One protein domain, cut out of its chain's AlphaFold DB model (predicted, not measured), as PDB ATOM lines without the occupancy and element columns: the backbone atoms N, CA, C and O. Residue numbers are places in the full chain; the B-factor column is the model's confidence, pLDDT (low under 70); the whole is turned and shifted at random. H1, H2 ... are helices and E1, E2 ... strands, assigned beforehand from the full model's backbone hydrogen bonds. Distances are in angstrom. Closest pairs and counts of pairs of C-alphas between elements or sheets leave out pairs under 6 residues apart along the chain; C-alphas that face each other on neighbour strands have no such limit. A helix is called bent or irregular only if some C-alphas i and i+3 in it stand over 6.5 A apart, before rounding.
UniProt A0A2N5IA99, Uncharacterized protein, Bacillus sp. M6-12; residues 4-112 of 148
ATOM      1  N   LYS A   4     113.151 128.733 105.869       95.44
ATOM      2  CA  LYS A   4     113.057 128.820 107.332       95.44
ATOM      3  C   LYS A   4     113.015 127.467 108.044       95.44
ATOM      4  O   LYS A   4     113.650 127.307 109.078       95.44
ATOM      5  N   GLU A   5     112.319 126.478 107.489       94.50
ATOM      6  CA  GLU A   5     112.294 125.124 108.062       94.50
ATOM      7  C   GLU A   5     113.680 124.468 107.977       94.50
ATOM      8  O   GLU A   5     114.123 123.838 108.935       94.50
ATOM      9  N   LEU A   6     114.391 124.667 106.862       95.31
ATOM     10  CA  LEU A   6     115.762 124.186 106.686       95.31
ATOM     11  C   LEU A   6     116.737 124.871 107.656       95.31
ATOM     12  O   LEU A   6     117.611 124.216 108.219       95.31
ATOM     13  N   TYR A   7     116.578 126.175 107.883       96.06
ATOM     14  CA  TYR A   7     117.369 126.923 108.859       96.06
ATOM     15  C   TYR A   7     117.222 126.345 110.268       96.06
ATOM     16  O   TYR A   7     118.229 126.028 110.900       96.06
ATOM     17  N   GLU A   8     115.989 126.146 110.739       94.44
ATOM     18  CA  GLU A   8     115.730 125.570 112.065       94.44
ATOM     19  C   GLU A   8     116.273 124.138 112.176       94.44
ATOM     20  O   GLU A   8     116.882 123.771 113.184       94.44
ATOM     21  N   LEU A   9     116.131 123.341 111.108       90.50
ATOM     22  CA  LEU A   9     116.699 121.997 111.026       90.50
ATOM     23  C   LEU A   9     118.216 122.034 111.264       90.50
ATOM     24  O   LEU A   9     118.726 121.316 112.126       90.50
ATOM     25  N   VAL A  10     118.929 122.916 110.565       94.44
ATOM     26  CA  VAL A  10     120.390 123.020 110.663       94.44
ATOM     27  C   VAL A  10     120.833 123.641 111.988       94.44
ATOM     28  O   VAL A  10     121.793 123.172 112.598       94.44
ATOM     29  N   LYS A  11     120.102 124.636 112.507       93.44
ATOM     30  CA  LYS A  11     120.345 125.210 113.840       93.44
ATOM     31  C   LYS A  11     120.166 124.200 114.968       93.44
ATOM     32  O   LYS A  11     120.879 124.296 115.962       93.44
ATOM     33  N   SER A  12     119.280 123.220 114.802       85.62
ATOM     34  CA  SER A  12     119.106 122.119 115.759       85.62
ATOM     35  C   SER A  12     120.257 121.099 115.760       85.62
ATOM     36  O   SER A  12     120.231 120.154 116.545       85.62
ATOM     37  N   GLY A  13     121.274 121.282 114.906       84.25
ATOM     38  CA  GLY A  13     122.451 120.412 114.809       84.25
ATOM     39  C   GLY A  13     122.332 119.297 113.769       84.25
ATOM     40  O   GLY A  13     123.172 118.399 113.738       84.25
ATOM     41  N   LYS A  14     121.298 119.319 112.919       86.12
ATOM     42  CA  LYS A  14     121.159 118.364 111.811       86.12
ATOM     43  C   LYS A  14     121.891 118.881 110.574       86.12
ATOM     44  O   LYS A  14     121.785 120.050 110.221       86.12
ATOM     45  N   HIS A  15     122.605 117.998 109.890       91.62
ATOM     46  CA  HIS A  15     123.504 118.360 108.793       91.62
ATOM     47  C   HIS A  15     123.191 117.536 107.539       91.62
ATOM     48  O   HIS A  15     123.986 116.657 107.191       91.62
ATOM     49  N   PRO A  16     122.022 117.767 106.909       89.50
ATOM     50  CA  PRO A  16     121.530 116.901 105.849       89.50
ATOM     51  C   PRO A  16     122.380 116.992 104.586       89.50
ATOM     52  O   PRO A  16     122.935 118.047 104.259       89.50
ATOM     53  N   ILE A  17     122.415 115.892 103.840       92.75
ATOM     54  CA  ILE A  17     122.823 115.905 102.436       92.75
ATOM     55  C   ILE A  17     121.651 116.438 101.615       92.75
ATOM     56  O   ILE A  17     120.500 116.040 101.802       92.75
ATOM     57  N   VAL A  18     121.935 117.371 100.719       94.38
ATOM     58  CA  VAL A  18     120.938 117.998  99.859       94.38
ATOM     59  C   VAL A  18     121.310 117.820  98.400       94.38
ATOM     60  O   VAL A  18     122.490 117.764  98.056       94.38
ATOM     61  N   LYS A  19     120.287 117.760  97.550       95.06
ATOM     62  CA  LYS A  19     120.414 117.838  96.100       95.06
ATOM     63  C   LYS A  19     119.621 119.024  95.587       95.06
ATOM     64  O   LYS A  19     118.436 119.167  95.892       95.06
ATOM     65  N   PHE A  20     120.282 119.862  94.811       95.44
ATOM     66  CA  PHE A  20     119.708 121.037  94.178       95.44
ATOM     67  C   PHE A  20     118.751 120.625  93.056       95.44
ATOM     68  O   PHE A  20     118.965 119.616  92.383       95.44
ATOM     69  N   ASN A  21     117.648 121.353  92.888       93.88
ATOM     70  CA  ASN A  21     116.614 121.026  91.900       93.88
ATOM     71  C   ASN A  21     116.554 122.068  90.773       93.88
ATOM     72  O   ASN A  21     117.339 123.009  90.735       93.88
ATOM     73  N   GLU A  22     115.612 121.917  89.844       92.38
ATOM     74  CA  GLU A  22     115.493 122.783  88.658       92.38
ATOM     75  C   GLU A  22     115.255 124.271  88.979       92.38
ATOM     76  O   GLU A  22     115.384 125.118  88.103       92.38
ATOM     77  N   LYS A  23     114.918 124.616  90.228       91.12
ATOM     78  CA  LYS A  23     114.722 126.007  90.667       91.12
ATOM     79  C   LYS A  23     115.988 126.670  91.198       91.12
ATOM     80  O   LYS A  23     115.915 127.770  91.734       91.12
ATOM     81  N   THR A  24     117.135 126.005  91.114       90.00
ATOM     82  CA  THR A  24     118.392 126.494  91.702       90.00
ATOM     83  C   THR A  24     118.771 127.867  91.163       90.00
ATOM     84  O   THR A  24     118.968 128.791  91.950       90.00
ATOM     85  N   HIS A  25     118.720 128.047  89.844       88.12
ATOM     86  CA  HIS A  25     119.039 129.320  89.197       88.12
ATOM     87  C   HIS A  25     118.000 130.435  89.436       88.12
ATOM     88  O   HIS A  25     118.270 131.579  89.100       88.12
ATOM     89  N   GLU A  26     116.839 130.159  90.055       86.19
ATOM     90  CA  GLU A  26     115.910 131.224  90.496       86.19
ATOM     91  C   GLU A  26     116.480 132.033  91.680       86.19
ATOM     92  O   GLU A  26     116.012 133.137  91.960       86.19
ATOM     93  N   PHE A  27     117.461 131.474  92.398       82.38
ATOM     94  CA  PHE A  27     118.025 132.059  93.621       82.38
ATOM     95  C   PHE A  27     119.557 132.074  93.641       82.38
ATOM     96  O   PHE A  27     120.151 132.851  94.384       82.38
ATOM     97  N   ILE A  28     120.192 131.191  92.870       82.31
ATOM     98  CA  ILE A  28     121.629 130.930  92.883       82.31
ATOM     99  C   ILE A  28     122.115 130.966  91.430       82.31
ATOM    100  O   ILE A  28     122.133 129.943  90.756       82.31
ATOM    101  N   GLU A  29     122.445 132.156  90.928       70.06
ATOM    102  CA  GLU A  29     122.736 132.360  89.498       70.06
ATOM    103  C   GLU A  29     124.154 131.939  89.069       70.06
ATOM    104  O   GLU A  29     124.355 131.634  87.901       70.06
ATOM    105  N   GLU A  30     125.144 131.922  89.972       69.25
ATOM    106  CA  GLU A  30     126.568 131.802  89.588       69.25
ATOM    107  C   GLU A  30     127.360 130.737  90.370       69.25
ATOM    108  O   GLU A  30     128.590 130.820  90.472       69.25
ATOM    109  N   SER A  31     126.695 129.738  90.953       75.56
ATOM    110  CA  SER A  31     127.420 128.661  91.641       75.56
ATOM    111  C   SER A  31     126.879 127.272  91.361       75.56
ATOM    112  O   SER A  31     127.549 126.476  90.715       75.56
ATOM    113  N   LEU A  32     125.687 126.954  91.847       90.12
ATOM    114  CA  LEU A  32     125.209 125.577  91.840       90.12
ATOM    115  C   LEU A  32     124.311 125.276  90.651       90.12
ATOM    116  O   LEU A  32     123.338 125.984  90.403       90.12
ATOM    117  N   ASP A  33     124.584 124.149  90.002       92.81
ATOM    118  CA  ASP A  33     123.700 123.601  88.985       92.81
ATOM    119  C   ASP A  33     122.609 122.708  89.593       92.81
ATOM    120  O   ASP A  33     122.817 122.060  90.632       92.81
ATOM    121  N   PRO A  34     121.446 122.596  88.926       94.12
ATOM    122  CA  PRO A  34     120.485 121.541  89.212       94.12
ATOM    123  C   PRO A  34     121.155 120.160  89.281       94.12
ATOM    124  O   PRO A  34     122.065 119.841  88.523       94.12
ATOM    125  N   GLN A  35     120.666 119.315  90.188       94.12
ATOM    126  CA  GLN A  35     121.189 117.983  90.520       94.12
ATOM    127  C   GLN A  35     122.538 117.945  91.253       94.12
ATOM    128  O   GLN A  35     122.930 116.852  91.683       94.12
ATOM    129  N   MET A  36     123.225 119.074  91.469       95.25
ATOM    130  CA  MET A  36     124.403 119.086  92.340       95.25
ATOM    131  C   MET A  36     124.037 118.712  93.777       95.25
ATOM    132  O   MET A  36     122.923 118.946  94.247       95.25
ATOM    133  N   MET A  37     124.997 118.124  94.479       94.94
ATOM    134  CA  MET A  37     124.872 117.630  95.838       94.94
ATOM    135  C   MET A  37     125.919 118.249  96.760       94.94
ATOM    136  O   MET A  37     127.052 118.533  96.366       94.94
ATOM    137  N   GLY A  38     125.530 118.408  98.018       94.50
ATOM    138  CA  GLY A  38     126.410 118.847  99.091       94.50
ATOM    139  C   GLY A  38     125.813 118.522 100.451       94.50
ATOM    140  O   GLY A  38     124.603 118.343 100.590       94.50
ATOM    141  N   LYS A  39     126.654 118.449 101.478       94.62
ATOM    142  CA  LYS A  39     126.221 118.297 102.867       94.62
ATOM    143  C   LYS A  39     126.144 119.660 103.532       94.62
ATOM    144  O   LYS A  39     127.137 120.374 103.568       94.62
ATOM    145  N   ILE A  40     125.010 120.020 104.122       96.00
ATOM    146  CA  ILE A  40     124.926 121.271 104.877       96.00
ATOM    147  C   ILE A  40     125.689 121.126 106.195       96.00
ATOM    148  O   ILE A  40     125.293 120.369 107.078       96.00
ATOM    149  N   ILE A  41     126.752 121.907 106.365       95.31
ATOM    150  CA  ILE A  41     127.626 121.886 107.548       95.31
ATOM    151  C   ILE A  41     127.396 123.067 108.497       95.31
ATOM    152  O   ILE A  41     127.976 123.121 109.580       95.31
ATOM    153  N   GLY A  42     126.543 124.022 108.129       96.38
ATOM    154  CA  GLY A  42     126.191 125.123 109.018       96.38
ATOM    155  C   GLY A  42     125.248 126.137 108.396       96.38
ATOM    156  O   GLY A  42     125.041 126.154 107.183       96.38
ATOM    157  N   VAL A  43     124.696 126.994 109.255       97.38
ATOM    158  CA  VAL A  43     123.822 128.093 108.844       97.38
ATOM    159  C   VAL A  43     124.005 129.333 109.721       97.38
ATOM    160  O   VAL A  43     124.084 129.253 110.958       97.38
ATOM    161  N   THR A  44     124.032 130.497 109.080       96.25
ATOM    162  CA  THR A  44     124.032 131.818 109.714       96.25
ATOM    163  C   THR A  44     122.919 132.684 109.132       96.25
ATOM    164  O   THR A  44     122.554 132.560 107.966       96.25
ATOM    165  N   GLN A  45     122.355 133.559 109.963       92.50
ATOM    166  CA  GLN A  45     121.525 134.661 109.491       92.50
ATOM    167  C   GLN A  45     122.425 135.894 109.437       92.50
ATOM    168  O   GLN A  45     122.740 136.471 110.476       92.50
ATOM    169  N   GLU A  46     122.924 136.213 108.245       81.88
ATOM    170  CA  GLU A  46     123.774 137.391 108.014       81.88
ATOM    171  C   GLU A  46     122.945 138.611 107.585       81.88
ATOM    172  O   GLU A  46     123.323 139.739 107.890       81.88
ATOM    173  N   TYR A  47     121.786 138.378 106.958       85.94
ATOM    174  CA  TYR A  47     120.857 139.405 106.492       85.94
ATOM    175  C   TYR A  47     119.441 139.147 107.032       85.94
ATOM    176  O   TYR A  47     119.117 138.042 107.473       85.94
ATOM    177  N   GLU A  48     118.588 140.175 107.036       87.75
ATOM    178  CA  GLU A  48     117.206 140.048 107.529       87.75
ATOM    179  C   GLU A  48     116.347 139.139 106.637       87.75
ATOM    180  O   GLU A  48     115.472 138.437 107.141       87.75
ATOM    181  N   ASP A  49     116.623 139.125 105.335       92.62
ATOM    182  CA  ASP A  49     115.811 138.491 104.298       92.62
ATOM    183  C   ASP A  49     116.393 137.177 103.760       92.62
ATOM    184  O   ASP A  49     115.731 136.495 102.973       92.62
ATOM    185  N   SER A  50     117.589 136.773 104.199       93.94
ATOM    186  CA  SER A  50     118.240 135.551 103.725       93.94
ATOM    187  C   SER A  50     119.057 134.821 104.792       93.94
ATOM    188  O   SER A  50     119.638 135.405 105.711       93.94
ATOM    189  N   TYR A  51     119.126 133.500 104.638       95.81
ATOM    190  CA  TYR A  51     120.023 132.641 105.401       95.81
ATOM    191  C   TYR A  51     121.188 132.193 104.538       95.81
ATOM    192  O   TYR A  51     121.008 131.785 103.390       95.81
ATOM    193  N   ARG A  52     122.377 132.211 105.133       95.94
ATOM    194  CA  ARG A  52     123.589 131.685 104.528       95.94
ATOM    195  C   ARG A  52     123.819 130.261 105.008       95.94
ATOM    196  O   ARG A  52     124.116 130.039 106.184       95.94
ATOM    197  N   PHE A  53     123.723 129.302 104.099       95.88
ATOM    198  CA  PHE A  53     124.073 127.910 104.350       95.88
ATOM    199  C   PHE A  53     125.482 127.628 103.842       95.88
ATOM    200  O   PHE A  53     125.868 128.088 102.771       95.88
ATOM    201  N   ARG A  54     126.248 126.855 104.613       97.06
ATOM    202  CA  ARG A  54     127.554 126.334 104.196       97.06
ATOM    203  C   ARG A  54     127.402 124.876 103.798       97.06
ATOM    204  O   ARG A  54     126.856 124.093 104.578       97.06
ATOM    205  N   LEU A  55     127.902 124.529 102.623       96.56
ATOM    206  CA  LEU A  55     127.834 123.202 102.028       96.56
ATOM    207  C   LEU A  55     129.241 122.623 101.933       96.56
ATOM    208  O   LEU A  55     130.138 123.298 101.450       96.56
ATOM    209  N   ASP A  56     129.420 121.384 102.370       96.00
ATOM    210  CA  ASP A  56     130.595 120.570 102.072       96.00
ATOM    211  C   ASP A  56     130.302 119.698 100.852       96.00
ATOM    212  O   ASP A  56     129.384 118.871 100.860       96.00
ATOM    213  N   MET A  57     131.067 119.918  99.791       93.50
ATOM    214  CA  MET A  57     130.895 119.292  98.486       93.50
ATOM    215  C   MET A  57     131.977 118.247  98.181       93.50
ATOM    216  O   MET A  57     131.863 117.547  97.175       93.50
ATOM    217  N   ASN A  58     132.978 118.074  99.057       88.94
ATOM    218  CA  ASN A  58     134.131 117.192  98.821       88.94
ATOM    219  C   ASN A  58     133.723 115.736  98.531       88.94
ATOM    220  O   ASN A  58     134.306 115.069  97.683       88.94
ATOM    221  N   GLY A  59     132.684 115.236  99.207       83.25
ATOM    222  CA  GLY A  59     132.170 113.876  98.996       83.25
ATOM    223  C   GLY A  59     131.396 113.674  97.689       83.25
ATOM    224  O   GLY A  59     131.025 112.545  97.375       83.25
ATOM    225  N   PHE A  60     131.132 114.745  96.937       89.38
ATOM    226  CA  PHE A  60     130.220 114.750  95.795       89.38
ATOM    227  C   PHE A  60     130.867 115.276  94.513       89.38
ATOM    228  O   PHE A  60     130.173 115.397  93.512       89.38
ATOM    229  N   GLU A  61     132.167 115.578  94.508       90.50
ATOM    230  CA  GLU A  61     132.855 116.215  93.376       90.50
ATOM    231  C   GLU A  61     132.630 115.471  92.051       90.50
ATOM    232  O   GLU A  61     132.170 116.067  91.083       90.50
ATOM    233  N   ALA A  62     132.849 114.151  92.029       85.00
ATOM    234  CA  ALA A  62     132.664 113.339  90.825       85.00
ATOM    235  C   ALA A  62     131.210 113.348  90.317       85.00
ATOM    236  O   ALA A  62     130.967 113.414  89.113       85.00
ATOM    237  N   HIS A  63     130.235 113.309  91.234       89.19
ATOM    238  CA  HIS A  63     128.816 113.437  90.887       89.19
ATOM    239  C   HIS A  63     128.517 114.833  90.335       89.19
ATOM    240  O   HIS A  63     127.959 114.953  89.249       89.19
ATOM    241  N   ASN A  64     128.950 115.876  91.045       94.00
ATOM    242  CA  ASN A  64     128.737 117.278  90.696       94.00
ATOM    243  C   ASN A  64     129.342 117.626  89.337       94.00
ATOM    244  O   ASN A  64     128.703 118.307  88.546       94.00
ATOM    245  N   GLN A  65     130.526 117.097  89.027       93.31
ATOM    246  CA  GLN A  65     131.151 117.251  87.719       93.31
ATOM    247  C   GLN A  65     130.324 116.592  86.607       93.31
ATOM    248  O   GLN A  65     130.240 117.134  85.510       93.31
ATOM    249  N   SER A  66     129.682 115.449  86.878       92.69
ATOM    250  CA  SER A  66     128.864 114.744  85.877       92.69
ATOM    251  C   SER A  66     127.550 115.452  85.524       92.69
ATOM    252  O   SER A  66     127.002 115.206  84.450       92.69
ATOM    253  N   VAL A  67     127.049 116.316  86.413       93.94
ATOM    254  CA  VAL A  67     125.783 117.053  86.242       93.94
ATOM    255  C   VAL A  67     125.979 118.547  85.981       93.94
ATOM    256  O   VAL A  67     124.994 119.254  85.782       93.94
ATOM    257  N   ALA A  68     127.227 119.025  85.973       93.38
ATOM    258  CA  ALA A  68     127.553 120.425  85.740       93.38
ATOM    259  C   ALA A  68     127.091 120.879  84.349       93.38
ATOM    260  O   ALA A  68     127.318 120.195  83.344       93.38
ATOM    261  N   GLN A  69     126.449 122.041  84.288       91.69
ATOM    262  CA  GLN A  69     125.895 122.599  83.063       91.69
ATOM    263  C   GLN A  69     126.896 123.547  82.402       91.69
ATOM    264  O   GLN A  69     127.741 124.151  83.053       91.69
ATOM    265  N   GLN A  70     126.818 123.659  81.074       90.50
ATOM    266  CA  GLN A  70     127.615 124.615  80.301       90.50
ATOM    267  C   GLN A  70     126.896 125.963  80.224       90.50
ATOM    268  O   GLN A  70     126.435 126.377  79.162       90.50
ATOM    269  N   ASP A  71     126.739 126.621  81.362       86.00
ATOM    270  CA  ASP A  71     126.026 127.890  81.496       86.00
ATOM    271  C   ASP A  71     126.969 129.105  81.571       86.00
ATOM    272  O   ASP A  71     126.546 130.241  81.320       86.00
ATOM    273  N   TRP A  72     128.274 128.877  81.774       85.44
ATOM    274  CA  TRP A  72     129.288 129.923  81.714       85.44
ATOM    275  C   TRP A  72     129.617 130.299  80.275       85.44
ATOM    276  O   TRP A  72     129.893 129.459  79.411       85.44
ATOM    277  N   ARG A  73     129.603 131.611  80.036       85.81
ATOM    278  CA  ARG A  73     129.773 132.200  78.712       85.81
ATOM    279  C   ARG A  73     131.236 132.492  78.407       85.81
ATOM    280  O   ARG A  73     131.965 133.012  79.252       85.81
ATOM    281  N   ASP A  74     131.645 132.214  77.176       84.94
ATOM    282  CA  ASP A  74     132.918 132.689  76.642       84.94
ATOM    283  C   ASP A  74     132.896 134.202  76.345       84.94
ATOM    284  O   ASP A  74     131.947 134.935  76.641       84.94
ATOM    285  N   LYS A  75     133.973 134.687  75.721       84.81
ATOM    286  CA  LYS A  75     134.129 136.093  75.322       84.81
ATOM    287  C   LYS A  75     133.107 136.544  74.273       84.81
ATOM    288  O   LYS A  75     132.919 137.746  74.103       84.81
ATOM    289  N   GLU A  76     132.484 135.607  73.569       86.81
ATOM    290  CA  GLU A  76     131.470 135.841  72.542       86.81
ATOM    291  C   GLU A  76     130.047 135.748  73.119       86.81
ATOM    292  O   GLU A  76     129.067 136.002  72.417       86.81
ATOM    293  N   GLY A  77     129.922 135.456  74.419       84.19
ATOM    294  CA  GLY A  77     128.650 135.331  75.114       84.19
ATOM    295  C   GLY A  77     127.999 133.959  74.944       84.19
ATOM    296  O   GLY A  77     126.833 133.806  75.322       84.19
ATOM    297  N   VAL A  78     128.704 132.972  74.389       87.44
ATOM    298  CA  VAL A  78     128.181 131.626  74.143       87.44
ATOM    299  C   VAL A  78     128.383 130.765  75.393       87.44
ATOM    300  O   VAL A  78     129.523 130.618  75.838       87.44
ATOM    301  N   PRO A  79     127.310 130.194  75.980       87.25
ATOM    302  CA  PRO A  79     127.430 129.226  77.066       87.25
ATOM    303  C   PRO A  79     128.173 127.984  76.566       87.25
ATOM    304  O   PRO A  79     127.723 127.333  75.622       87.25
ATOM    305  N   CYS A  80     129.346 127.708  77.127       89.06
ATOM    306  CA  CYS A  80     130.208 126.618  76.659       89.06
ATOM    307  C   CYS A  80     131.110 126.017  77.740       89.06
ATOM    308  O   CYS A  80     131.716 124.976  77.492       89.06
ATOM    309  N   LEU A  81     131.203 126.645  78.914       89.88
ATOM    310  CA  LEU A  81     132.031 126.171  80.016       89.88
ATOM    311  C   LEU A  81     131.161 125.820  81.216       89.88
ATOM    312  O   LEU A  81     130.139 126.452  81.475       89.88
ATOM    313  N   THR A  82     131.603 124.816  81.954       91.56
ATOM    314  CA  THR A  82     131.049 124.427  83.248       91.56
ATOM    315  C   THR A  82     131.692 125.209  84.386       91.56
ATOM    316  O   THR A  82     132.812 125.716  84.262       91.56
ATOM    317  N   TRP A  83     131.030 125.221  85.544       90.88
ATOM    318  CA  TRP A  83     131.551 125.796  86.790       90.88
ATOM    319  C   TRP A  83     132.955 125.271  87.173       90.88
ATOM    320  O   TRP A  83     133.793 126.006  87.709       90.88
ATOM    321  N   PHE A  84     133.248 124.012  86.827       91.94
ATOM    322  CA  PHE A  84     134.559 123.379  87.009       91.94
ATOM    323  C   PHE A  84     135.617 123.934  86.050       91.94
ATOM    324  O   PHE A  84     136.731 124.246  86.468       91.94
ATOM    325  N   GLU A  85     135.280 124.088  84.769       90.94
ATOM    326  CA  GLU A  85     136.219 124.536  83.730       90.94
ATOM    327  C   GLU A  85     136.630 126.001  83.899       90.94
ATOM    328  O   GLU A  85     137.760 126.369  83.571       90.94
ATOM    329  N   VAL A  86     135.752 126.831  84.467       89.31
ATOM    330  CA  VAL A  86     136.081 128.221  84.821       89.31
ATOM    331  C   VAL A  86     136.793 128.355  86.174       89.31
ATOM    332  O   VAL A  86     137.087 129.473  86.598       89.31
ATOM    333  N   GLY A  87     137.079 127.242  86.861       88.94
ATOM    334  CA  GLY A  87     137.785 127.231  88.144       88.94
ATOM    335  C   GLY A  87     137.002 127.889  89.281       88.94
ATOM    336  O   GLY A  87     137.602 128.485  90.175       88.94
ATOM    337  N   ARG A  88     135.667 127.842  89.216       89.31
ATOM    338  CA  ARG A  88     134.773 128.454  90.207       89.31
ATOM    339  C   ARG A  88     134.243 127.461  91.238       89.31
ATOM    340  O   ARG A  88     133.800 127.903  92.293       89.31
ATOM    341  N   TYR A  89     134.359 126.159  90.976       91.75
ATOM    342  CA  TYR A  89     134.146 125.127  91.988       91.75
ATOM    343  C   TYR A  89     135.076 125.361  93.199       91.75
ATOM    344  O   TYR A  89     136.271 125.612  92.995       91.75
ATOM    345  N   PRO A  90     134.577 125.308  94.449       91.50
ATOM    346  CA  PRO A  90     135.354 125.694  95.624       91.50
ATOM    347  C   PRO A  90     136.565 124.779  95.824       91.50
ATOM    348  O   PRO A  90     136.434 123.563  95.953       91.50
ATOM    349  N   ALA A  91     137.758 125.371  95.899       90.31
ATOM    350  CA  ALA A  91     139.011 124.624  96.038       90.31
ATOM    351  C   ALA A  91     139.152 123.896  97.389       90.31
ATOM    352  O   ALA A  91     139.879 122.910  97.480       90.31
ATOM    353  N   ASP A  92     138.483 124.381  98.439       93.75
ATOM    354  CA  ASP A  92     138.377 123.711  99.744       93.75
ATOM    355  C   ASP A  92     137.125 122.817  99.853       93.75
ATOM    356  O   ASP A  92     136.859 122.228 100.906       93.75
ATOM    357  N   GLY A  93     136.349 122.726  98.767       92.19
ATOM    358  CA  GLY A  93     135.090 122.001  98.693       92.19
ATOM    359  C   GLY A  93     133.956 122.636  99.492       92.19
ATOM    360  O   GLY A  93     132.921 121.991  99.647       92.19
ATOM    361  N   ILE A  94     134.120 123.857 100.022       96.06
ATOM    362  CA  ILE A  94     133.089 124.529 100.813       96.06
ATOM    363  C   ILE A  94     132.433 125.654 100.017       96.06
ATOM    364  O   ILE A  94     133.042 126.692  99.772       96.06
ATOM    365  N   GLU A  95     131.147 125.495  99.719       95.19
ATOM    366  CA  GLU A  95     130.339 126.524  99.057       95.19
ATOM    367  C   GLU A  95     129.396 127.212 100.048       95.19
ATOM    368  O   GLU A  95     128.886 126.594 100.990       95.19
ATOM    369  N   ALA A  96     129.147 128.506  99.848       94.06
ATOM    370  CA  ALA A  96     128.168 129.257 100.622       94.06
ATOM    371  C   ALA A  96     127.000 129.691  99.737       94.06
ATOM    372  O   ALA A  96     127.193 130.406  98.763       94.06
ATOM    373  N   VAL A  97     125.779 129.334 100.134       93.50
ATOM    374  CA  VAL A  97     124.558 129.716  99.413       93.50
ATOM    375  C   VAL A  97     123.678 130.605 100.267       93.50
ATOM    376  O   VAL A  97     123.506 130.363 101.464       93.50
ATOM    377  N   TYR A  98     123.097 131.617  99.637       93.69
ATOM    378  CA  TYR A  98     122.176 132.552 100.266       93.69
ATOM    379  C   TYR A  98     120.768 132.243  99.772       93.69
ATOM    380  O   TYR A  98     120.501 132.298  98.576       93.69
ATOM    381  N   LEU A  99     119.874 131.878 100.689       93.75
ATOM    382  CA  LEU A  99     118.496 131.521 100.362       93.75
ATOM    383  C   LEU A  99     117.516 132.485 101.045       93.75
ATOM    384  O   LEU A  99     117.668 132.718 102.250       93.75
ATOM    385  N   PRO A 100     116.495 133.011 100.338       94.12
ATOM    386  CA  PRO A 100     115.520 133.922 100.934       94.12
ATOM    387  C   PRO A 100     114.664 133.238 102.004       94.12
ATOM    388  O   PRO A 100     114.160 132.137 101.774       94.12
ATOM    389  N   VAL A 101     114.447 133.892 103.148       93.44
ATOM    390  CA  VAL A 101     113.781 133.300 104.332       93.44
ATOM    391  C   VAL A 101     112.393 132.735 104.010       93.44
ATOM    392  O   VAL A 101     112.067 131.617 104.423       93.44
ATOM    393  N   ASP A 102     111.598 133.484 103.243       92.12
ATOM    394  CA  ASP A 102     110.196 133.163 102.941       92.12
ATOM    395  C   ASP A 102     110.014 132.349 101.645       92.12
ATOM    396  O   ASP A 102     108.888 132.102 101.203       92.12
ATOM    397  N   ALA A 103     111.109 131.895 101.028       93.94
ATOM    398  CA  ALA A 103     111.065 131.079  99.822       93.94
ATOM    399  C   ALA A 103     110.978 129.576 100.129       93.94
ATOM    400  O   ALA A 103     111.307 129.083 101.215       93.94
ATOM    401  N   LYS A 104     110.561 128.804  99.120       95.00
ATOM    402  CA  LYS A 104     110.802 127.358  99.106       95.00
ATOM    403  C   LYS A 104     112.263 127.123  98.748       95.00
ATOM    404  O   LYS A 104     112.739 127.687  97.770       95.00
ATOM    405  N   ALA A 105     112.941 126.271  99.509       93.81
ATOM    406  CA  ALA A 105     114.333 125.955  99.223       93.81
ATOM    407  C   ALA A 105     114.429 125.241  97.854       93.81
ATOM    408  O   ALA A 105     113.646 124.311  97.620       93.81
ATOM    409  N   PRO A 106     115.355 125.634  96.957       94.69
ATOM    410  CA  PRO A 106     115.538 125.011  95.642       94.69
ATOM    411  C   PRO A 106     116.329 123.695  95.745       94.69
ATOM    412  O   PRO A 106     117.226 123.405  94.960       94.69
ATOM    413  N   LEU A 107     116.014 122.899  96.762       94.56
ATOM    414  CA  LEU A 107     116.703 121.661  97.074       94.56
ATOM    415  C   LEU A 107     115.750 120.643  97.681       94.56
ATOM    416  O   LEU A 107     114.674 120.962  98.197       94.56
ATOM    417  N   GLU A 108     116.195 119.403  97.638       93.50
ATOM    418  CA  GLU A 108     115.593 118.269  98.311       93.50
ATOM    419  C   GLU A 108     116.626 117.702  99.279       93.50
ATOM    420  O   GLU A 108     117.819 117.673  98.977       93.50
ATOM    421  N   ILE A 109     116.181 117.265 100.456       90.81
ATOM    422  CA  ILE A 109     117.049 116.496 101.346       90.81
ATOM    423  C   ILE A 109     117.203 115.120 100.709       90.81
ATOM    424  O   ILE A 109     116.230 114.379 100.580       90.81
ATOM    425  N   VAL A 110     118.425 114.817 100.288       82.25
ATOM    426  CA  VAL A 110     118.812 113.522  99.734       82.25
ATOM    427  C   VAL A 110     119.615 112.825 100.804       82.25
ATOM    428  O   VAL A 110     120.833 112.732 100.752       82.25
ATOM    429  N   GLU A 111     118.904 112.372 101.824       63.53
ATOM    430  CA  GLU A 111     119.443 111.371 102.722       63.53
ATOM    431  C   GLU A 111     118.882 110.023 102.293       63.53
ATOM    432  O   GLU A 111     117.728 109.685 102.540       63.53
ATOM    433  N   GLU A 112     119.749 109.262 101.629       45.22
ATOM    434  CA  GLU A 112     119.645 107.810 101.506       45.22
ATOM    435  C   GLU A 112     120.215 107.100 102.748       45.22
ATOM    436  O   GLU A 112     120.477 105.904 102.713       45.22
TER     437      GLU A 112
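This is residues 4 to 112 of the 148 residues of an uncharacterized protein of Bacillus sp. M6-12 (UniProt A0A2N5IA99). A five-stranded sheet, strongly twisted and curled like part of a barrel, has H1 across it at one end of the domain, while the stretch with E4 reaches out at the other end. H2 only grazes the sheet. The printed part has 109 residues, under half of them in named elements, in the order H1 E1 E2 E3 H2 E4 E5 E6; the class is mixed. The antiparallel sheet runs E5 E3 E2 E1 E6, and the whole is compact, with a radius of gyration of the C-alphas of 14.0 A, but elongated, spanning 45 by 29 by 23 A.

H1, residues 4 to 11, is on the sheet at a height of 7.7 A; the closest C-alphas of H1 and E2, residues 37 to 44, are those of Val 10 and Gly 42, 6.4 A apart. E1, residues 17 to 20, E2 and E3, residues 50 to 56, form a meander, each strand the antiparallel neighbour of the one before. N 18 and O 38 are 2.8 A apart, and N 41 and O 54 2.8 A. E2 bends by 65 degrees at residue 41. H2, residues 58 to 67, is irregular, with C-alphas 59 and 62 8.2 A apart; 4 of its 6 O i to N i+4 pairs are within hydrogen-bond range, and every such pair in H1. E4, residues 79 to 81, pairs with no named strand, but residues 72 to 73 pair with it antiparallel. Edge strand E5, residues 94 to 100, neighbours E3, with N 53 and O 97 2.8 A apart. Edge strand E6, residues 107 to 109, neighbours E1, with N 19 and O 108 2.9 A apart.

H1 begins at C-alpha 4, (113.057, 128.820, 107.332), and E6 ends at C-alpha 109, (117.049, 116.496, 101.346). E2 and E5 each measure 19.9 A, E3 19.5 A, H2 15.1 A.

The two farthest C-alphas, of Ser 12 and Glu 76, are 47.0 A apart. The printed part has no cut. The links E1 to E2, H2 to E4 and E4 to E5 are long. pLDDT is under 70 at residues 30 and 111 to 112.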